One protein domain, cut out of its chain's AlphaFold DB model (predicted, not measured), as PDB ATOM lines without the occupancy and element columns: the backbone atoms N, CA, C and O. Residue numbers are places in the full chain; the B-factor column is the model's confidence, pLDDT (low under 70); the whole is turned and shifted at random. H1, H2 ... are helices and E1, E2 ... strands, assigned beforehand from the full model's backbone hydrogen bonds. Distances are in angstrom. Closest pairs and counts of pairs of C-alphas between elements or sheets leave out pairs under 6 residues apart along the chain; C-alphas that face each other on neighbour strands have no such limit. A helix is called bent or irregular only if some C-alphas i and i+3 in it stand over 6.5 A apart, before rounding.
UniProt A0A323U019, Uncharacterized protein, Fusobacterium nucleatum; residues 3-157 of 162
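This is residues 3 to 157 of the 162 residues of an uncharacterized protein of Fusobacterium nucleatum (UniProt A0A323U019). Three helices, H2, H3 and H4, lie side by side as a bundle, and the kinked helix H7 packs on H2 and H4 and runs away from them as an arm ending at the strand hairpin E3 E4. A smaller hairpin, E1 E2, packs on H2, while residues 57 to 72 fold back between H3 and H4. The printed part has 155 residues, with named elements in the order E1, E2, H1 to H7, E3, E4; each sheet is an antiparallel pair and the class is mostly helix. It is compact, with a radius of gyration of the C-alphas of 17.2 A and spans of 50 by 37 by 34 A.

E3, residues 141 to 146, and E4, residues 152 to 156, form an antiparallel hairpin at 155 degrees, with N 142 and O 155 within hydrogen-bond range at 2.8 A. H7, residues 118 to 138, is irregular, with C-alphas 130 and 133 8.0 A apart, and has a kink of 74 degrees near residue 131. The closest C-alphas of H7 and E3 are those of Phe 136 and Lys 142, 6.2 A apart. With residues 118 to 123 alone, H7 touches H2, residues 19 to 31, at a steep tilt of 58 degrees; the closest C-alphas are Tyr 28 and Ala 119, 4.5 A. H4, residues 73 to 91, touches H3, residues 38 to 56, at a shallow tilt of 29 degrees, the same way; the closest C-alphas are Phe 46 and Val 80, 5.4 A. H2 and H3 form a helical hairpin at a shallow tilt of 23 degrees. H5, residues 101 to 109, only just touches H4, with 3 pairs of C-alphas within 8 A, the closest being Tyr 89 and Tyr 104, 7.4 A. H6, residues 111 to 114, touches no helix. E1, residues 3 to 5, and E2, residues 8 to 11, form an antiparallel hairpin, with N 3 and O 10 within hydrogen-bond range at 3.0 A. H1, residues 12 to 15, only just touches H2, with 3 pairs, and only at the corner. Every O i to N i+4 pair is within hydrogen-bond range in H2, H3, H4 and H5, and 15 of 17 are in H7; H1 and H6 are too short for one.

E1 begins at C-alpha 3, (26.450, -44.190, -33.067). H3 and H7 each measure 26.8 A, H4 26.7 A and H2 18.3 A. E4 ends at C-alpha 156, (27.483, -11.629, 3.107).

The two C-alphas farthest apart, Thr 13 and Met 157, are 53.0 A apart. The printed part has no cut, and the link from H3 to H4 is long. Residues 95 to 97 and 111 are under pLDDT 70.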
ATOM      1  N   ILE A   3      27.448 -45.258 -33.195       85.38
ATOM      2  CA  ILE A   3      26.450 -44.190 -33.067       85.38
ATOM      3  C   ILE A   3      27.122 -42.871 -33.444       85.38
ATOM      4  O   ILE A   3      28.243 -42.607 -33.017       85.38
ATOM      5  N   GLU A   4      26.438 -42.042 -34.227       88.50
ATOM      6  CA  GLU A   4      26.859 -40.671 -34.508       88.50
ATOM      7  C   GLU A   4      26.060 -39.695 -33.638       88.50
ATOM      8  O   GLU A   4      24.829 -39.733 -33.626       88.50
ATOM      9  N   ILE A   5      26.758 -38.841 -32.889       86.44
ATOM     10  CA  ILE A   5      26.173 -37.809 -32.024       86.44
ATOM     11  C   ILE A   5      26.999 -36.542 -32.208       86.44
ATOM     12  O   ILE A   5      28.225 -36.607 -32.127       86.44
ATOM     13  N   ASN A   6      26.351 -35.398 -32.449       86.38
ATOM     14  CA  ASN A   6      27.034 -34.110 -32.617       86.38
ATOM     15  C   ASN A   6      28.171 -34.155 -33.672       86.38
ATOM     16  O   ASN A   6      29.278 -33.666 -33.452       86.38
ATOM     17  N   GLY A   7      27.936 -34.851 -34.794       83.44
ATOM     18  CA  GLY A   7      28.930 -35.053 -35.861       83.44
ATOM     19  C   GLY A   7      30.128 -35.937 -35.481       83.44
ATOM     20  O   GLY A   7      31.074 -36.070 -36.261       83.44
ATOM     21  N   LYS A   8      30.116 -36.547 -34.289       87.38
ATOM     22  CA  LYS A   8      31.137 -37.479 -33.814       87.38
ATOM     23  C   LYS A   8      30.625 -38.909 -33.889       87.38
ATOM     24  O   LYS A   8      29.623 -39.259 -33.271       87.38
ATOM     25  N   ILE A   9      31.373 -39.759 -34.587       90.19
ATOM     26  CA  ILE A   9      31.150 -41.206 -34.591       90.19
ATOM     27  C   ILE A   9      31.797 -41.802 -33.338       90.19
ATOM     28  O   ILE A   9      32.991 -41.616 -33.104       90.19
ATOM     29  N   ILE A  10      31.007 -42.519 -32.546       88.31
ATOM     30  CA  ILE A  10      31.418 -43.212 -31.325       88.31
ATOM     31  C   ILE A  10      31.259 -44.712 -31.559       88.31
ATOM     32  O   ILE A  10      30.154 -45.189 -31.844       88.31
ATOM     33  N   LYS A  11      32.349 -45.469 -31.408       86.06
ATOM     34  CA  LYS A  11      32.321 -46.933 -31.473       86.06
ATOM     35  C   LYS A  11      32.528 -47.506 -30.082       86.06
ATOM     36  O   LYS A  11      33.377 -47.050 -29.324       86.06
ATOM     37  N   ASP A  12      31.789 -48.555 -29.748       76.81
ATOM     38  CA  ASP A  12      31.999 -49.288 -28.491       76.81
ATOM     39  C   ASP A  12      33.434 -49.823 -28.345       76.81
ATOM     40  O   ASP A  12      33.982 -49.846 -27.241       76.81
ATOM     41  N   THR A  13      34.070 -50.189 -29.460       82.56
ATOM     42  CA  THR A  13      35.476 -50.611 -29.507       82.56
ATOM     43  C   THR A  13      36.452 -49.530 -29.052       82.56
ATOM     44  O   THR A  13      37.521 -49.875 -28.555       82.56
ATOM     45  N   ASP A  14      36.095 -48.247 -29.166       84.56
ATOM     46  CA  ASP A  14      36.986 -47.129 -28.820       84.56
ATOM     47  C   ASP A  14      37.282 -47.071 -27.312       84.56
ATOM     48  O   ASP A  14      38.273 -46.479 -26.886       84.56
ATOM     49  N   PHE A  15      36.452 -47.729 -26.499       86.19
ATOM     50  CA  PHE A  15      36.538 -47.699 -25.040       86.19
ATOM     51  C   PHE A  15      37.068 -49.000 -24.439       86.19
ATOM     52  O   PHE A  15      37.095 -49.129 -23.219       86.19
ATOM     53  N   ASN A  16      37.494 -49.979 -25.249       84.88
ATOM     54  CA  ASN A  16      38.025 -51.267 -24.774       84.88
ATOM     55  C   ASN A  16      37.110 -51.979 -23.751       84.88
ATOM     56  O   ASN A  16      37.586 -52.595 -22.798       84.88
ATOM     57  N   GLY A  17      35.788 -51.860 -23.914       80.25
ATOM     58  CA  GLY A  17      34.806 -52.414 -22.973       80.25
ATOM     59  C   GLY A  17      34.601 -51.597 -21.691       80.25
ATOM     60  O   GLY A  17      33.847 -52.028 -20.823       80.25
ATOM     61  N   ASN A  18      35.222 -50.419 -21.562       86.00
ATOM     62  CA  ASN A  18      34.965 -49.488 -20.470       86.00
ATOM     63  C   ASN A  18      33.629 -48.764 -20.693       86.00
ATOM     64  O   ASN A  18      33.533 -47.732 -21.359       86.00
ATOM     65  N   THR A  19      32.584 -49.341 -20.117       86.62
ATOM     66  CA  THR A  19      31.210 -48.854 -20.218       86.62
ATOM     67  C   THR A  19      30.992 -47.517 -19.506       86.62
ATOM     68  O   THR A  19      30.118 -46.761 -19.925       86.62
ATOM     69  N   GLU A  20      31.782 -47.189 -18.478       88.38
ATOM     70  CA  GLU A  20      31.704 -45.895 -17.782       88.38
ATOM     71  C   GLU A  20      32.171 -44.749 -18.681       88.38
ATOM     72  O   GLU A  20      31.473 -43.743 -18.804       88.38
ATOM     73  N   LEU A  21      33.317 -44.920 -19.348       90.12
ATOM     74  CA  LEU A  21      33.841 -43.925 -20.287       90.12
ATOM     75  C   LEU A  21      32.954 -43.789 -21.527       90.12
ATOM     76  O   LEU A  21      32.774 -42.682 -22.030       90.12
ATOM     77  N   LEU A  22      32.365 -44.892 -22.000       91.19
ATOM     78  CA  LEU A  22      31.396 -44.847 -23.093       91.19
ATOM     79  C   LEU A  22      30.143 -44.044 -22.700       91.19
ATOM     80  O   LEU A  22      29.688 -43.207 -23.477       91.19
ATOM     81  N   LEU A  23      29.595 -44.272 -21.496       92.69
ATOM     82  CA  LEU A  23      28.450 -43.511 -20.984       92.69
ATOM     83  C   LEU A  23      28.784 -42.022 -20.848       92.69
ATOM     84  O   LEU A  23      27.973 -41.172 -21.222       92.69
ATOM     85  N   GLU A  24      29.966 -41.711 -20.315       94.38
ATOM     86  CA  GLU A  24      30.460 -40.343 -20.194       94.38
ATOM     87  C   GLU A  24      30.541 -39.652 -21.555       94.38
ATOM     88  O   GLU A  24      29.979 -38.570 -21.711       94.38
ATOM     89  N   GLU A  25      31.162 -40.286 -22.550       93.75
ATOM     90  CA  GLU A  25      31.318 -39.691 -23.875       93.75
ATOM     91  C   GLU A  25      29.964 -39.468 -24.561       93.75
ATOM     92  O   GLU A  25      29.713 -38.376 -25.062       93.75
ATOM     93  N   ILE A  26      29.067 -40.460 -24.544       93.44
ATOM     94  CA  ILE A  26      27.725 -40.326 -25.130       93.44
ATOM     95  C   ILE A  26      26.960 -39.176 -24.465       93.44
ATOM     96  O   ILE A  26      26.388 -38.329 -25.154       93.44
ATOM     97  N   THR A  27      26.973 -39.121 -23.130       95.62
ATOM     98  CA  THR A  27      26.288 -38.063 -22.372       95.62
ATOM     99  C   THR A  27      26.866 -36.694 -22.712       95.62
ATOM    100  O   THR A  27      26.122 -35.763 -23.011       95.62
ATOM    101  N   TYR A  28      28.195 -36.577 -22.721       95.69
ATOM    102  CA  TYR A  28      28.890 -35.343 -23.063       95.69
ATOM    103  C   TYR A  28      28.539 -34.859 -24.477       95.69
ATOM    104  O   TYR A  28      28.264 -33.671 -24.653       95.69
ATOM    105  N   GLN A  29      28.487 -35.750 -25.471       95.00
ATOM    106  CA  GLN A  29      28.141 -35.358 -26.839       95.00
ATOM    107  C   GLN A  29      26.701 -34.847 -26.959       95.00
ATOM    108  O   GLN A  29      26.486 -33.831 -27.612       95.00
ATOM    109  N   PHE A  30      25.729 -35.465 -26.278       94.81
ATOM    110  CA  PHE A  30      24.350 -34.956 -26.273       94.81
ATOM    111  C   PHE A  30      24.213 -33.601 -25.567       94.81
ATOM    112  O   PHE A  30      23.477 -32.732 -26.034       94.81
ATOM    113  N   LEU A  31      24.939 -33.380 -24.466       95.88
ATOM    114  CA  LEU A  31      24.933 -32.086 -23.770       95.88
ATOM    115  C   LEU A  31      25.550 -30.956 -24.614       95.88
ATOM    116  O   LEU A  31      25.169 -29.791 -24.459       95.88
ATOM    117  N   ASN A  32      26.455 -31.295 -25.534       94.25
ATOM    118  CA  ASN A  32      27.132 -30.350 -26.426       94.25
ATOM    119  C   ASN A  32      26.542 -30.301 -27.843       94.25
ATOM    120  O   ASN A  32      27.140 -29.679 -28.718       94.25
ATOM    121  N   ASP A  33      25.378 -30.910 -28.080       92.75
ATOM    122  CA  ASP A  33      24.693 -30.802 -29.366       92.75
ATOM    123  C   ASP A  33      24.095 -29.399 -29.539       92.75
ATOM    124  O   ASP A  33      23.007 -29.083 -29.047       92.75
ATOM    125  N   GLU A  34      24.828 -28.532 -30.238       89.19
ATOM    126  CA  GLU A  34      24.454 -27.134 -30.455       89.19
ATOM    127  C   GLU A  34      23.166 -26.950 -31.265       89.19
ATOM    128  O   GLU A  34      22.595 -25.857 -31.249       89.19
ATOM    129  N   SER A  35      22.663 -28.003 -31.916       89.94
ATOM    130  CA  SER A  35      21.408 -27.946 -32.671       89.94
ATOM    131  C   SER A  35      20.156 -27.863 -31.786       89.94
ATOM    132  O   SER A  35      19.104 -27.439 -32.263       89.94
ATOM    133  N   LEU A  36      20.268 -28.220 -30.501       91.06
ATOM    134  CA  LEU A  36      19.170 -28.215 -29.527       91.06
ATOM    135  C   LEU A  36      19.390 -27.155 -28.448       91.06
ATOM    136  O   LEU A  36      20.528 -26.800 -28.139       91.06
ATOM    137  N   VAL A  37      18.329 -26.679 -27.791       93.75
ATOM    138  CA  VAL A  37      18.491 -25.836 -26.588       93.75
ATOM    139  C   VAL A  37      18.808 -26.692 -25.359       93.75
ATOM    140  O   VAL A  37      18.418 -27.854 -25.284       93.75
ATOM    141  N   MET A  38      19.477 -26.124 -24.349       93.25
ATOM    142  CA  MET A  38      19.970 -26.902 -23.199       93.25
ATOM    143  C   MET A  38      18.883 -27.724 -22.487       93.25
ATOM    144  O   MET A  38      19.127 -28.871 -22.134       93.25
ATOM    145  N   MET A  39      17.665 -27.198 -22.322       94.19
ATOM    146  CA  MET A  39      16.576 -27.953 -21.680       94.19
ATOM    147  C   MET A  39      16.134 -29.182 -22.483       94.19
ATOM    148  O   MET A  39      15.779 -30.202 -21.894       94.19
ATOM    149  N   GLU A  40      16.189 -29.119 -23.814       95.06
ATOM    150  CA  GLU A  40      15.910 -30.275 -24.672       95.06
ATOM    151  C   GLU A  40      17.036 -31.307 -24.575       95.06
ATOM    152  O   GLU A  40      16.756 -32.500 -24.454       95.06
ATOM    153  N   ARG A  41      18.298 -30.851 -24.529       95.62
ATOM    154  CA  ARG A  41      19.464 -31.722 -24.300       95.62
ATOM    155  C   ARG A  41      19.358 -32.446 -22.960       95.62
ATOM    156  O   ARG A  41      19.545 -33.658 -22.906       95.62
ATOM    157  N   LEU A  42      19.003 -31.729 -21.891       96.94
ATOM    158  CA  LEU A  42      18.802 -32.308 -20.559       96.94
ATOM    159  C   LEU A  42      17.680 -33.349 -20.556       96.94
ATOM    160  O   LEU A  42      17.875 -34.432 -20.009       96.94
ATOM    161  N   ARG A  43      16.541 -33.065 -21.201       96.38
ATOM    162  CA  ARG A  43      15.434 -34.025 -21.319       96.38
ATOM    163  C   ARG A  43      15.876 -35.302 -22.027       96.38
ATOM    164  O   ARG A  43      15.660 -36.396 -21.517       96.38
ATOM    165  N   PHE A  44      16.555 -35.156 -23.164       95.38
ATOM    166  CA  PHE A  44      17.060 -36.291 -23.929       95.38
ATOM    167  C   PHE A  44      18.054 -37.131 -23.114       95.38
ATOM    168  O   PHE A  44      17.939 -38.355 -23.049       95.38
ATOM    169  N   VAL A  45      19.017 -36.474 -22.462       97.06
ATOM    170  CA  VAL A  45      20.002 -37.139 -21.601       97.06
ATOM    171  C   VAL A  45      19.313 -37.854 -20.441       97.06
ATOM    172  O   VAL A  45      19.650 -38.999 -20.153       97.06
ATOM    173  N   PHE A  46      18.320 -37.235 -19.804       97.62
ATOM    174  CA  PHE A  46      17.559 -37.876 -18.736       97.62
ATOM    175  C   PHE A  46      16.874 -39.162 -19.218       97.62
ATOM    176  O   PHE A  46      17.050 -40.216 -18.601       97.62
ATOM    177  N   ASP A  47      16.169 -39.109 -20.350       96.06
ATOM    178  CA  ASP A  47      15.492 -40.274 -20.929       96.06
ATOM    179  C   ASP A  47      16.482 -41.394 -21.280       96.06
ATOM    180  O   ASP A  47      16.240 -42.569 -20.975       96.06
ATOM    181  N   LEU A  48      17.628 -41.040 -21.871       95.12
ATOM    182  CA  LEU A  48      18.717 -41.973 -22.160       95.12
ATOM    183  C   LEU A  48      19.194 -42.686 -20.885       95.12
ATOM    184  O   LEU A  48      19.274 -43.918 -20.860       95.12
ATOM    185  N   LEU A  49      19.483 -41.928 -19.826       96.50
ATOM    186  CA  LEU A  49      20.004 -42.447 -18.559       96.50
ATOM    187  C   LEU A  49      18.985 -43.332 -17.829       96.50
ATOM    188  O   LEU A  49      19.338 -44.398 -17.308       96.50
ATOM    189  N   VAL A  50      17.708 -42.936 -17.828       96.06
ATOM    190  CA  VAL A  50      16.612 -43.742 -17.272       96.06
ATOM    191  C   VAL A  50      16.486 -45.063 -18.024       96.06
ATOM    192  O   VAL A  50      16.385 -46.117 -17.393       96.06
ATOM    193  N   ASN A  51      16.526 -45.035 -19.358       94.12
ATOM    194  CA  ASN A  51      16.440 -46.244 -20.175       94.12
ATOM    195  C   ASN A  51      17.637 -47.175 -19.951       94.12
ATOM    196  O   ASN A  51      17.447 -48.383 -19.798       94.12
ATOM    197  N   TYR A  52      18.849 -46.628 -19.833       91.50
ATOM    198  CA  TYR A  52      20.038 -47.399 -19.464       91.50
ATOM    199  C   TYR A  52      19.895 -48.046 -18.083       91.50
ATOM    200  O   TYR A  52      20.131 -49.245 -17.926       91.50
ATOM    201  N   THR A  53      19.447 -47.287 -17.082       92.19
ATOM    202  CA  THR A  53      19.256 -47.803 -15.717       92.19
ATOM    203  C   THR A  53      18.188 -48.899 -15.674       92.19
ATOM    204  O   THR A  53      18.373 -49.930 -15.020       92.19
ATOM    205  N   LYS A  54      17.088 -48.734 -16.419       93.06
ATOM    206  CA  LYS A  54      16.071 -49.780 -16.599       93.06
ATOM    207  C   LYS A  54      16.665 -51.032 -17.230       93.06
ATOM    208  O   LYS A  54      16.457 -52.116 -16.695       93.06
ATOM    209  N   ALA A  55      17.450 -50.899 -18.298       90.81
ATOM    210  CA  ALA A  55      18.084 -52.043 -18.948       90.81
ATOM    211  C   ALA A  55      18.994 -52.822 -17.980       90.81
ATOM    212  O   ALA A  55      18.863 -54.039 -17.865       90.81
ATOM    213  N   ILE A  56      19.841 -52.127 -17.212       88.88
ATOM    214  CA  ILE A  56      20.744 -52.747 -16.222       88.88
ATOM    215  C   ILE A  56      19.965 -53.471 -15.114       88.88
ATOM    216  O   ILE A  56      20.392 -54.512 -14.618       88.88
ATOM    217  N   THR A  57      18.812 -52.931 -14.720       88.50
ATOM    218  CA  THR A  57      17.973 -53.474 -13.639       88.50
ATOM    219  C   THR A  57      16.889 -54.434 -14.127       88.50
ATOM    220  O   THR A  57      15.977 -54.750 -13.366       88.50
ATOM    221  N   ASN A  58      16.955 -54.906 -15.377       90.38
ATOM    222  CA  ASN A  58      15.931 -55.761 -15.985       90.38
ATOM    223  C   ASN A  58      14.508 -55.169 -15.881       90.38
ATOM    224  O   ASN A  58      13.546 -55.874 -15.584       90.38
ATOM    225  N   ASN A  59      14.383 -53.861 -16.118       90.00
ATOM    226  CA  ASN A  59      13.151 -53.063 -16.066       90.00
ATOM    227  C   ASN A  59      12.466 -52.985 -14.690       90.00
ATOM    228  O   ASN A  59      11.295 -52.621 -14.611       90.00
ATOM    229  N   ILE A  60      13.184 -53.284 -13.604       89.69
ATOM    230  CA  ILE A  60      12.665 -53.128 -12.235       89.69
ATOM    231  C   ILE A  60      12.739 -51.659 -11.785       89.69
ATOM    232  O   ILE A  60      11.910 -51.204 -10.996       89.69
ATOM    233  N   PHE A  61      13.720 -50.900 -12.280       90.94
ATOM    234  CA  PHE A  61      13.891 -49.500 -11.902       90.94
ATOM    235  C   PHE A  61      12.717 -48.626 -12.354       90.94
ATOM    236  O   PHE A  61      12.375 -48.557 -13.537       90.94
ATOM    237  N   THR A  62      12.161 -47.887 -11.396       91.44
ATOM    238  CA  THR A  62      11.212 -46.800 -11.636       91.44
ATOM    239  C   THR A  62      11.884 -45.497 -11.211       91.44
ATOM    240  O   THR A  62      12.277 -45.402 -10.045       91.44
ATOM    241  N   PRO A  63      12.056 -44.515 -12.117       90.69
ATOM    242  CA  PRO A  63      12.641 -43.240 -11.737       90.69
ATOM    243  C   PRO A  63      11.741 -42.561 -10.693       90.69
ATOM    244  O   PRO A  63      10.519 -42.573 -10.851       90.69
ATOM    245  N   PRO A  64      12.314 -41.984  -9.625       86.31
ATOM    246  CA  PRO A  64      11.532 -41.377  -8.548       86.31
ATOM    247  C   PRO A  64      10.785 -40.116  -8.997       86.31
ATOM    248  O   PRO A  64       9.772 -39.761  -8.402       86.31
ATOM    249  N   TYR A  65      11.275 -39.460 -10.049       90.62
ATOM    250  CA  TYR A  65      10.702 -38.246 -10.613       90.62
ATOM    251  C   TYR A  65      10.629 -38.349 -12.133       90.62
ATOM    252  O   TYR A  65      11.482 -38.972 -12.770       90.62
ATOM    253  N   ASN A  66       9.618 -37.709 -12.709       91.00
ATOM    254  CA  ASN A  66       9.498 -37.485 -14.141       91.00
ATOM    255  C   ASN A  66      10.033 -36.087 -14.472       91.00
ATOM    256  O   ASN A  66       9.694 -35.127 -13.784       91.00
ATOM    257  N   PHE A  67      10.832 -35.968 -15.532       93.50
ATOM    258  CA  PHE A  67      11.420 -34.701 -15.964       93.50
ATOM    259  C   PHE A  67      10.368 -33.620 -16.245       93.50
ATOM    260  O   PHE A  67      10.557 -32.458 -15.888       93.50
ATOM    261  N   ASP A  68       9.243 -34.009 -16.850       91.88
ATOM    262  CA  ASP A  68       8.186 -33.072 -17.239       91.88
ATOM    263  C   ASP A  68       7.365 -32.571 -16.029       91.88
ATOM    264  O   ASP A  68       6.758 -31.503 -16.101       91.88
ATOM    265  N   ASP A  69       7.399 -33.290 -14.898       93.44
ATOM    266  CA  ASP A  69       6.704 -32.905 -13.657       93.44
ATOM    267  C   ASP A  69       7.527 -31.918 -12.804       93.44
ATOM    268  O   ASP A  69       7.006 -31.281 -11.880       93.44
ATOM    269  N   VAL A  70       8.821 -31.770 -13.107       93.69
ATOM    270  CA  VAL A  70       9.722 -30.855 -12.406       93.69
ATOM    271  C   VAL A  70       9.498 -29.418 -12.878       93.69
ATOM    272  O   VAL A  70       9.480 -29.121 -14.073       93.69
ATOM    273  N   LYS A  71       9.325 -28.496 -11.923       91.69
ATOM    274  CA  LYS A  71       8.827 -27.140 -12.205       91.69
ATOM    275  C   LYS A  71       9.889 -26.173 -12.706       91.69
ATOM    276  O   LYS A  71       9.583 -25.350 -13.563       91.69
ATOM    277  N   THR A  72      11.091 -26.220 -12.139       93.31
ATOM    278  CA  THR A  72      12.135 -25.234 -12.429       93.31
ATOM    279  C   THR A  72      13.229 -25.834 -13.302       93.31
ATOM    280  O   THR A  72      13.515 -27.030 -13.233       93.31
ATOM    281  N   ASP A  73      13.859 -24.998 -14.127       94.88
ATOM    282  CA  ASP A  73      14.996 -25.414 -14.959       94.88
ATOM    283  C   ASP A  73      16.180 -25.886 -14.101       94.88
ATOM    284  O   ASP A  73      16.908 -26.798 -14.496       94.88
ATOM    285  N   ARG A  74      16.348 -25.301 -12.906       94.19
ATOM    286  CA  ARG A  74      17.353 -25.731 -11.935       94.19
ATOM    287  C   ARG A  74      17.054 -27.135 -11.428       94.19
ATOM    288  O   ARG A  74      17.918 -27.996 -11.529       94.19
ATOM    289  N   ASP A  75      15.839 -27.393 -10.952       94.25
ATOM    290  CA  ASP A  75      15.463 -28.717 -10.447       94.25
ATOM    291  C   ASP A  75      15.568 -29.789 -11.545       94.25
ATOM    292  O   ASP A  75      15.959 -30.923 -11.275       94.25
ATOM    293  N   LYS A  76      15.262 -29.437 -12.804       96.44
ATOM    294  CA  LYS A  76      15.460 -30.328 -13.958       96.44
ATOM    295  C   LYS A  76      16.930 -30.678 -14.150       96.44
ATOM    296  O   LYS A  76      17.255 -31.843 -14.367       96.44
ATOM    297  N   LEU A  77      17.816 -29.686 -14.062       96.56
ATOM    298  CA  LEU A  77      19.257 -29.901 -14.135       96.56
ATOM    299  C   LEU A  77      19.755 -30.797 -12.993       96.56
ATOM    300  O   LEU A  77      20.492 -31.746 -13.256       96.56
ATOM    301  N   GLU A  78      19.329 -30.540 -11.754       94.75
ATOM    302  CA  GLU A  78      19.684 -31.376 -10.597       94.75
ATOM    303  C   GLU A  78      19.200 -32.816 -10.789       94.75
ATOM    304  O   GLU A  78      19.952 -33.760 -10.552       94.75
ATOM    305  N   LEU A  79      17.976 -33.001 -11.295       96.56
ATOM    306  CA  LEU A  79      17.436 -34.322 -11.599       96.56
ATOM    307  C   LEU A  79      18.313 -35.077 -12.613       96.56
ATOM    308  O   LEU A  79      18.576 -36.267 -12.427       96.56
ATOM    309  N   VAL A  80      18.793 -34.404 -13.665       97.12
ATOM    310  CA  VAL A  80      19.703 -35.015 -14.650       97.12
ATOM    311  C   VAL A  80      21.047 -35.370 -14.018       97.12
ATOM    312  O   VAL A  80      21.547 -36.471 -14.252       97.12
ATOM    313  N   ILE A  81      21.616 -34.482 -13.196       95.38
ATOM    314  CA  ILE A  81      22.877 -34.727 -12.481       95.38
ATOM    315  C   ILE A  81      22.749 -35.969 -11.591       95.38
ATOM    316  O   ILE A  81      23.576 -36.877 -11.677       95.38
ATOM    317  N   GLU A  82      21.701 -36.052 -10.774       94.38
ATOM    318  CA  GLU A  82      21.492 -37.185  -9.870       94.38
ATOM    319  C   GLU A  82      21.246 -38.493 -10.631       94.38
ATOM    320  O   GLU A  82      21.831 -39.533 -10.308       94.38
ATOM    321  N   GLN A  83      20.452 -38.448 -11.704       96.06
ATOM    322  CA  GLN A  83      20.237 -39.616 -12.555       96.06
ATOM    323  C   GLN A  83      21.532 -40.057 -13.259       96.06
ATOM    324  O   GLN A  83      21.766 -41.261 -13.405       96.06
ATOM    325  N   TYR A  84      22.399 -39.123 -13.662       95.38
ATOM    326  CA  TYR A  84      23.703 -39.434 -14.253       95.38
ATOM    327  C   TYR A  84      24.610 -40.162 -13.257       95.38
ATOM    328  O   TYR A  84      25.102 -41.249 -13.572       95.38
ATOM    329  N   LYS A  85      24.761 -39.627 -12.034       92.50
ATOM    330  CA  LYS A  85      25.557 -40.246 -10.957       92.50
ATOM    331  C   LYS A  85      25.099 -41.676 -10.671       92.50
ATOM    332  O   LYS A  85      25.920 -42.595 -10.621       92.50
ATOM    333  N   LEU A  86      23.784 -41.883 -10.552       92.31
ATOM    334  CA  LEU A  86      23.204 -43.209 -10.345       92.31
ATOM    335  C   LEU A  86      23.509 -44.145 -11.521       92.31
ATOM    336  O   LEU A  86      23.955 -45.273 -11.319       92.31
ATOM    337  N   THR A  87      23.286 -43.692 -12.754       92.81
ATOM    338  CA  THR A  87      23.491 -44.531 -13.943       92.81
ATOM    339  C   THR A  87      24.961 -44.927 -14.080       92.81
ATOM    340  O   THR A  87      25.256 -46.104 -14.292       92.81
ATOM    341  N   LYS A  88      25.893 -43.988 -13.876       91.75
ATOM    342  CA  LYS A  88      27.339 -44.251 -13.914       91.75
ATOM    343  C   LYS A  88      27.761 -45.235 -12.826       91.75
ATOM    344  O   LYS A  88      28.455 -46.209 -13.121       91.75
ATOM    345  N   TYR A  89      27.249 -45.073 -11.605       89.62
ATOM    346  CA  TYR A  89      27.434 -46.048 -10.532       89.62
ATOM    347  C   TYR A  89      26.976 -47.458 -10.937       89.62
ATOM    348  O   TYR A  89      27.714 -48.430 -10.753       89.62
ATOM    349  N   MET A  90      25.784 -47.586 -11.523       89.25
ATOM    350  CA  MET A  90      25.240 -48.876 -11.957       89.25
ATOM    351  C   MET A  90      26.091 -49.505 -13.069       89.25
ATOM    352  O   MET A  90      26.396 -50.698 -13.009       89.25
ATOM    353  N   VAL A  91      26.528 -48.698 -14.040       88.31
ATOM    354  CA  VAL A  91      27.371 -49.123 -15.168       88.31
ATOM    355  C   VAL A  91      28.781 -49.533 -14.726       88.31
ATOM    356  O   VAL A  91      29.329 -50.476 -15.294       88.31
ATOM    357  N   SER A  92      29.324 -48.929 -13.662       83.44
ATOM    358  CA  SER A  92      30.605 -49.320 -13.031       83.44
ATOM    359  C   SER A  92      30.585 -50.696 -12.341       83.44
ATOM    360  O   SER A  92      31.514 -51.074 -11.612       83.44
ATOM    361  N   GLY A  93      29.468 -51.418 -12.465       75.00
ATOM    362  CA  GLY A  93      29.189 -52.641 -11.730       75.00
ATOM    363  C   GLY A  93      28.932 -52.401 -10.244       75.00
ATOM    364  O   GLY A  93      28.966 -53.363  -9.484       75.00
ATOM    365  N   GLY A  94      28.680 -51.162  -9.803       73.44
ATOM    366  CA  GLY A  94      28.558 -50.809  -8.386       73.44
ATOM    367  C   GLY A  94      27.530 -51.651  -7.634       73.44
ATOM    368  O   GLY A  94      27.857 -52.246  -6.606       73.44
ATOM    369  N   ALA A  95      26.329 -51.811  -8.196       62.81
ATOM    370  CA  ALA A  95      25.283 -52.644  -7.600       62.81
ATOM    371  C   ALA A  95      25.647 -54.138  -7.536       62.81
ATOM    372  O   ALA A  95      25.360 -54.799  -6.540       62.81
ATOM    373  N   ILE A  96      26.313 -54.670  -8.565       68.50
ATOM    374  CA  ILE A  96      26.719 -56.085  -8.629       68.50
ATOM    375  C   ILE A  96      27.888 -56.350  -7.670       68.50
ATOM    376  O   ILE A  96      27.900 -57.345  -6.947       68.50
ATOM    377  N   ALA A  97      28.843 -55.425  -7.619       66.19
ATOM    378  CA  ALA A  97      30.003 -55.461  -6.739       66.19
ATOM    379  C   ALA A  97      29.677 -55.063  -5.289       66.19
ATOM    380  O   ALA A  97      30.583 -55.042  -4.457       66.19
ATOM    381  N   LYS A  98      28.407 -54.745  -4.980       72.62
ATOM    382  CA  LYS A  98      27.953 -54.232  -3.675       72.62
ATOM    383  C   LYS A  98      28.829 -53.082  -3.170       72.62
ATOM    384  O   LYS A  98      29.112 -52.993  -1.974       72.62
ATOM    385  N   LYS A  99      29.290 -52.226  -4.088       77.12
ATOM    386  CA  LYS A  99      29.978 -50.991  -3.718       77.12
ATOM    387  C   LYS A  99      29.015 -50.174  -2.854       77.12
ATOM    388  O   LYS A  99      27.800 -50.238  -3.013       77.12
ATOM    389  N   ASP A 100      29.550 -49.447  -1.891       83.69
ATOM    390  CA  ASP A 100      28.722 -48.539  -1.111       83.69
ATOM    391  C   ASP A 100      28.429 -47.313  -1.985       83.69
ATOM    392  O   ASP A 100      29.351 -46.596  -2.373       83.69
ATOM    393  N   TYR A 101      27.156 -47.094  -2.322       84.50
ATOM    394  CA  TYR A 101      26.743 -45.953  -3.141       84.50
ATOM    395  C   TYR A 101      27.080 -44.615  -2.471       84.50
ATOM    396  O   TYR A 101      27.525 -43.692  -3.142       84.50
ATOM    397  N   VAL A 102      26.958 -44.521  -1.143       86.31
ATOM    398  CA  VAL A 102      27.328 -43.313  -0.389       86.31
ATOM    399  C   VAL A 102      28.828 -43.073  -0.486       86.31
ATOM    400  O   VAL A 102      29.265 -41.933  -0.638       86.31
ATOM    401  N   LYS A 103      29.631 -44.138  -0.421       86.00
ATOM    402  CA  LYS A 103      31.079 -44.023  -0.612       86.00
ATOM    403  C   LYS A 103      31.426 -43.598  -2.040       86.00
ATOM    404  O   LYS A 103      32.240 -42.700  -2.201       86.00
ATOM    405  N   TYR A 104      30.781 -44.191  -3.045       85.44
ATOM    406  CA  TYR A 104      30.954 -43.805  -4.446       85.44
ATOM    407  C   TYR A 104      30.636 -42.324  -4.673       85.44
ATOM    408  O   TYR A 104      31.411 -41.630  -5.319       85.44
ATOM    409  N   LEU A 105      29.530 -41.825  -4.112       85.62
ATOM    410  CA  LEU A 105      29.171 -40.413  -4.226       85.62
ATOM    411  C   LEU A 105      30.234 -39.506  -3.606       85.62
ATOM    412  O   LEU A 105      30.616 -38.525  -4.229       85.62
ATOM    413  N   LYS A 106      30.769 -39.868  -2.433       84.69
ATOM    414  CA  LYS A 106      31.866 -39.114  -1.809       84.69
ATOM    415  C   LYS A 106      33.114 -39.083  -2.682       84.69
ATOM    416  O   LYS A 106      33.691 -38.020  -2.846       84.69
ATOM    417  N   GLU A 107      33.503 -40.224  -3.248       83.62
ATOM    418  CA  GLU A 107      34.642 -40.315  -4.173       83.62
ATOM    419  C   GLU A 107      34.396 -39.478  -5.440       83.62
ATOM    420  O   GLU A 107      35.305 -38.824  -5.935       83.62
ATOM    421  N   LEU A 108      33.162 -39.451  -5.950       81.12
ATOM    422  CA  LEU A 108      32.784 -38.656  -7.118       81.12
ATOM    423  C   LEU A 108      32.746 -37.148  -6.826       81.12
ATOM    424  O   LEU A 108      32.963 -36.351  -7.731       81.12
ATOM    425  N   GLU A 109      32.465 -36.757  -5.584       76.94
ATOM    426  CA  GLU A 109      32.516 -35.367  -5.112       76.94
ATOM    427  C   GLU A 109      33.949 -34.882  -4.847       76.94
ATOM    428  O   GLU A 109      34.178 -33.673  -4.739       76.94
ATOM    429  N   GLU A 110      34.937 -35.782  -4.775       81.94
ATOM    430  CA  GLU A 110      36.339 -35.377  -4.721       81.94
ATOM    431  C   GLU A 110      36.710 -34.656  -6.022       81.94
ATOM    432  O   GLU A 110      36.639 -35.223  -7.115       81.94
ATOM    433  N   TYR A 111      37.141 -33.395  -5.900       67.38
ATOM    434  CA  TYR A 111      37.389 -32.496  -7.034       67.38
ATOM    435  C   TYR A 111      38.251 -33.122  -8.142       67.38
ATOM    436  O   TYR A 111      38.018 -32.875  -9.323       67.38
ATOM    437  N   GLU A 112      39.241 -33.946  -7.791       74.12
ATOM    438  CA  GLU A 112      40.113 -34.589  -8.778       74.12
ATOM    439  C   GLU A 112      39.385 -35.639  -9.635       74.12
ATOM    440  O   GLU A 112      39.661 -35.758 -10.829       74.12
ATOM    441  N   VAL A 113      38.465 -36.400  -9.046       74.00
ATOM    442  CA  VAL A 113      37.653 -37.392  -9.765       74.00
ATOM    443  C   VAL A 113      36.570 -36.670 -10.558       74.00
ATOM    444  O   VAL A 113      36.424 -36.897 -11.758       74.00
ATOM    445  N   PHE A 114      35.887 -35.736  -9.901       75.75
ATOM    446  CA  PHE A 114      34.847 -34.890 -10.471       75.75
ATOM    447  C   PHE A 114      35.306 -34.140 -11.728       75.75
ATOM    448  O   PHE A 114      34.649 -34.185 -12.763       75.75
ATOM    449  N   SER A 115      36.462 -33.472 -11.661       81.50
ATOM    450  CA  SER A 115      36.967 -32.618 -12.748       81.50
ATOM    451  C   SER A 115      37.427 -33.386 -13.987       81.50
ATOM    452  O   SER A 115      37.581 -32.791 -15.054       81.50
ATOM    453  N   LYS A 116      37.649 -34.699 -13.867       89.25
ATOM    454  CA  LYS A 116      38.014 -35.564 -14.997       89.25
ATOM    455  C   LYS A 116      36.797 -36.048 -15.784       89.25
ATOM    456  O   LYS A 116      36.972 -36.459 -16.927       89.25
ATOM    457  N   ASP A 117      35.601 -35.979 -15.202       92.00
ATOM    458  CA  ASP A 117      34.351 -36.379 -15.843       92.00
ATOM    459  C   ASP A 117      33.781 -35.233 -16.683       92.00
ATOM    460  O   ASP A 117      33.255 -34.241 -16.168       92.00
ATOM    461  N   LYS A 118      33.858 -35.371 -18.006       93.69
ATOM    462  CA  LYS A 118      33.451 -34.299 -18.925       93.69
ATOM    463  C   LYS A 118      31.949 -34.031 -18.900       93.69
ATOM    464  O   LYS A 118      31.531 -32.893 -19.122       93.69
ATOM    465  N   ALA A 119      31.133 -35.058 -18.671       94.62
ATOM    466  CA  ALA A 119      29.683 -34.913 -18.646       94.62
ATOM    467  C   ALA A 119      29.244 -34.158 -17.385       94.62
ATOM    468  O   ALA A 119      28.462 -33.209 -17.483       94.62
ATOM    469  N   ILE A 120      29.805 -34.516 -16.226       92.69
ATOM    470  CA  ILE A 120      29.567 -33.792 -14.970       92.69
ATOM    471  C   ILE A 120      30.043 -32.348 -15.084       92.69
ATOM    472  O   ILE A 120      29.283 -31.440 -14.747       92.69
ATOM    473  N   MET A 121      31.255 -32.125 -15.599       93.19
ATOM    474  CA  MET A 121      31.784 -30.772 -15.781       93.19
ATOM    475  C   MET A 121      30.865 -29.918 -16.658       93.19
ATOM    476  O   MET A 121      30.526 -28.806 -16.270       93.19
ATOM    477  N   CYS A 122      30.350 -30.462 -17.765       94.19
ATOM    478  CA  CYS A 122      29.402 -29.750 -18.626       94.19
ATOM    479  C   CYS A 122      28.106 -29.349 -17.891       94.19
ATOM    480  O   CYS A 122      27.655 -28.204 -17.992       94.19
ATOM    481  N   LEU A 123      27.521 -30.263 -17.107       95.00
ATOM    482  CA  LEU A 123      26.319 -29.981 -16.309       95.00
ATOM    483  C   LEU A 123      26.583 -28.910 -15.240       95.00
ATOM    484  O   LEU A 123      25.735 -28.057 -14.978       95.00
ATOM    485  N   MET A 124      27.766 -28.944 -14.636       91.31
ATOM    486  CA  MET A 124      28.162 -28.067 -13.538       91.31
ATOM    487  C   MET A 124      28.546 -26.669 -14.013       91.31
ATOM    488  O   MET A 124      28.126 -25.689 -13.397       91.31
ATOM    489  N   ASP A 125      29.235 -26.564 -15.146       91.56
ATOM    490  CA  ASP A 125      29.501 -25.291 -15.812       91.56
ATOM    491  C   ASP A 125      28.184 -24.595 -16.169       91.56
ATOM    492  O   ASP A 125      28.002 -23.411 -15.874       91.56
ATOM    493  N   TYR A 126      27.215 -25.341 -16.710       93.69
ATOM    494  CA  TYR A 126      25.883 -24.802 -16.977       93.69
ATOM    495  C   TYR A 126      25.161 -24.374 -15.694       93.69
ATOM    496  O   TYR A 126      24.588 -23.281 -15.644       93.69
ATOM    497  N   LYS A 127      25.230 -25.194 -14.636       93.44
ATOM    498  CA  LYS A 127      24.639 -24.886 -13.328       93.44
ATOM    499  C   LYS A 127      25.156 -23.560 -12.781       93.44
ATOM    500  O   LYS A 127      24.368 -22.697 -12.396       93.44
ATOM    501  N   ILE A 128      26.474 -23.378 -12.781       89.69
ATOM    502  CA  ILE A 128      27.125 -22.167 -12.281       89.69
ATOM    503  C   ILE A 128      26.789 -20.975 -13.184       89.69
ATOM    504  O   ILE A 128      26.390 -19.920 -12.684       89.69
ATOM    505  N   ALA A 129      26.891 -21.129 -14.506       89.94
ATOM    506  CA  ALA A 129      26.616 -20.049 -15.449       89.94
ATOM    507  C   ALA A 129      25.174 -19.532 -15.345       89.94
ATOM    508  O   ALA A 129      24.943 -18.325 -15.434       89.94
ATOM    509  N   ARG A 130      24.204 -20.430 -15.133       91.38
ATOM    510  CA  ARG A 130      22.780 -20.084 -15.152       91.38
ATOM    511  C   ARG A 130      22.201 -19.752 -13.781       91.38
ATOM    512  O   ARG A 130      21.410 -18.817 -13.691       91.38
ATOM    513  N   PHE A 131      22.598 -20.487 -12.744       92.62
ATOM    514  CA  PHE A 131      21.939 -20.467 -11.434       92.62
ATOM    515  C   PHE A 131      22.850 -19.998 -10.296       92.62
ATOM    516  O   PHE A 131      22.431 -20.026  -9.143       92.62
ATOM    517  N   SER A 132      24.077 -19.534 -10.576       87.69
ATOM    518  CA  SER A 132      24.985 -19.068  -9.511       87.69
ATOM    519  C   SER A 132      24.349 -18.017  -8.607       87.69
ATOM    520  O   SER A 132      24.475 -18.143  -7.399       87.69
ATOM    521  N   ASN A 133      23.633 -17.025  -9.146       87.44
ATOM    522  CA  ASN A 133      22.976 -16.009  -8.313       87.44
ATOM    523  C   ASN A 133      22.025 -16.640  -7.280       87.44
ATOM    524  O   ASN A 133      22.130 -16.313  -6.106       87.44
ATOM    525  N   GLU A 134      21.161 -17.570  -7.702       87.56
ATOM    526  CA  GLU A 134      20.227 -18.279  -6.811       87.56
ATOM    527  C   GLU A 134      20.973 -19.107  -5.757       87.56
ATOM    528  O   GLU A 134      20.636 -19.059  -4.579       87.56
ATOM    529  N   ILE A 135      22.031 -19.817  -6.169       87.00
ATOM    530  CA  ILE A 135      22.863 -20.631  -5.271       87.00
ATOM    531  C   ILE A 135      23.529 -19.754  -4.208       87.00
ATOM    532  O   ILE A 135      23.495 -20.078  -3.024       87.00
ATOM    533  N   PHE A 136      24.135 -18.635  -4.611       86.88
ATOM    534  CA  PHE A 136      24.762 -17.721  -3.665       86.88
ATOM    535  C   PHE A 136      23.714 -17.098  -2.738       86.88
ATOM    536  O   PHE A 136      23.948 -17.055  -1.532       86.88
ATOM    537  N   GLU A 137      22.549 -16.689  -3.251       87.38
ATOM    538  CA  GLU A 137      21.477 -16.120  -2.424       87.38
ATOM    539  C   GLU A 137      20.970 -17.107  -1.363       87.38
ATOM    540  O   GLU A 137      20.790 -16.714  -0.210       87.38
ATOM    541  N   GLU A 138      20.805 -18.389  -1.701       85.94
ATOM    542  CA  GLU A 138      20.474 -19.454  -0.737       85.94
ATOM    543  C   GLU A 138      21.551 -19.619   0.340       85.94
ATOM    544  O   GLU A 138      21.241 -19.804   1.519       85.94
ATOM    545  N   MET A 139      22.818 -19.463  -0.046       84.81
ATOM    546  CA  MET A 139      23.952 -19.435   0.879       84.81
ATOM    547  C   MET A 139      24.043 -18.130   1.688       84.81
ATOM    548  O   MET A 139      25.023 -17.936   2.407       84.81
ATOM    549  N   GLY A 140      23.067 -17.222   1.587       84.31
ATOM    550  CA  GLY A 140      23.095 -15.925   2.260       84.31
ATOM    551  C   GLY A 140      24.142 -14.972   1.677       84.31
ATOM    552  O   GLY A 140      24.596 -14.063   2.366       84.31
ATOM    553  N   ILE A 141      24.551 -15.172   0.426       87.88
ATOM    554  CA  ILE A 141      25.579 -14.398  -0.270       87.88
ATOM    555  C   ILE A 141      24.944 -13.702  -1.473       87.88
ATOM    556  O   ILE A 141      24.374 -14.327  -2.357       87.88
ATOM    557  N   LYS A 142      25.094 -12.385  -1.574       87.62
ATOM    558  CA  LYS A 142      24.657 -11.632  -2.751       87.62
ATOM    559  C   LYS A 142      25.847 -11.312  -3.644       87.62
ATOM    560  O   LYS A 142      26.804 -10.690  -3.185       87.62
ATOM    561  N   ILE A 143      25.782 -11.671  -4.927       85.88
ATOM    562  CA  ILE A 143      26.758 -11.190  -5.917       85.88
ATOM    563  C   ILE A 143      26.459  -9.715  -6.206       85.88
ATOM    564  O   ILE A 143      25.372  -9.375  -6.674       85.88
ATOM    565  N   ILE A 144      27.425  -8.843  -5.914       91.12
ATOM    566  CA  ILE A 144      27.357  -7.406  -6.208       91.12
ATOM    567  C   ILE A 144      27.932  -7.116  -7.589       91.12
ATOM    568  O   ILE A 144      27.379  -6.290  -8.312       91.12
ATOM    569  N   ASP A 145      29.030  -7.779  -7.946       88.94
ATOM    570  CA  ASP A 145      29.723  -7.525  -9.204       88.94
ATOM    571  C   ASP A 145      30.457  -8.772  -9.712       88.94
ATOM    572  O   ASP A 145      30.821  -9.658  -8.929       88.94
ATOM    573  N   ARG A 146      30.683  -8.832 -11.025       88.62
ATOM    574  CA  ARG A 146      31.455  -9.881 -11.700       88.62
ATOM    575  C   ARG A 146      32.582  -9.217 -12.481       88.62
ATOM    576  O   ARG A 146      32.332  -8.431 -13.386       88.62
ATOM    577  N   LEU A 147      33.814  -9.543 -12.120       88.56
ATOM    578  CA  LEU A 147      35.014  -8.995 -12.737       88.56
ATOM    579  C   LEU A 147      35.347  -9.750 -14.031       88.56
ATOM    580  O   LEU A 147      35.084 -10.947 -14.150       88.56
ATOM    581  N   ASP A 148      36.011  -9.071 -14.968       84.88
ATOM    582  CA  ASP A 148      36.375  -9.623 -16.288       84.88
ATOM    583  C   ASP A 148      37.274 -10.871 -16.216       84.88
ATOM    584  O   ASP A 148      37.342 -11.661 -17.154       84.88
ATOM    585  N   ASN A 149      37.967 -11.073 -15.093       83.75
ATOM    586  CA  ASN A 149      38.805 -12.246 -14.839       83.75
ATOM    587  C   ASN A 149      38.039 -13.432 -14.217       83.75
ATOM    588  O   ASN A 149      38.668 -14.396 -13.781       83.75
ATOM    589  N   GLY A 150      36.709 -13.355 -14.124       77.19
ATOM    590  CA  GLY A 150      35.852 -14.392 -13.547       77.19
ATOM    591  C   GLY A 150      35.722 -14.348 -12.020       77.19
ATOM    592  O   GLY A 150      34.956 -15.130 -11.459       77.19
ATOM    593  N   ALA A 151      36.423 -13.439 -11.334       83.44
ATOM    594  CA  ALA A 151      36.220 -13.222  -9.906       83.44
ATOM    595  C   ALA A 151      34.890 -12.499  -9.638       83.44
ATOM    596  O   ALA A 151      34.387 -11.748 -10.472       83.44
ATOM    597  N   ILE A 152      34.326 -12.705  -8.449       86.25
ATOM    598  CA  ILE A 152      33.060 -12.093  -8.037       86.25
ATOM    599  C   ILE A 152      33.254 -11.248  -6.778       86.25
ATOM    600  O   ILE A 152      33.951 -11.654  -5.848       86.25
ATOM    601  N   ILE A 153      32.626 -10.072  -6.743       87.75
ATOM    602  CA  ILE A 153      32.483  -9.268  -5.527       87.75
ATOM    603  C   ILE A 153      31.170  -9.678  -4.880       87.75
ATOM    604  O   ILE A 153      30.109  -9.611  -5.503       87.75
ATOM    605  N   VAL A 154      31.248 -10.097  -3.623       89.69
ATOM    606  CA  VAL A 154      30.104 -10.625  -2.883       89.69
ATOM    607  C   VAL A 154      29.852  -9.846  -1.600       89.69
ATOM    608  O   VAL A 154      30.770  -9.288  -0.999       89.69
ATOM    609  N   GLN A 155      28.597  -9.843  -1.169       87.50
ATOM    610  CA  GLN A 155      28.160  -9.353   0.129       87.50
ATOM    611  C   GLN A 155      27.552 -10.502   0.927       87.50
ATOM    612  O   GLN A 155      26.596 -11.130   0.481       87.50
ATOM    613  N   ASP A 156      28.096 -10.746   2.116       87.00
ATOM    614  CA  ASP A 156      27.483 -11.629   3.107       87.00
ATOM    615  C   ASP A 156      26.235 -10.943   3.682       87.00
ATOM    616  O   ASP A 156      26.317  -9.879   4.308       87.00
ATOM    617  N   MET A 157      25.079 -11.544   3.422       82.75
ATOM    618  CA  MET A 157      23.767 -11.078   3.862       82.75
ATOM    619  C   MET A 157      23.366 -11.681   5.216       82.75
ATOM    620  O   MET A 157      22.381 -11.230   5.794       82.75
TER     621      MET A 157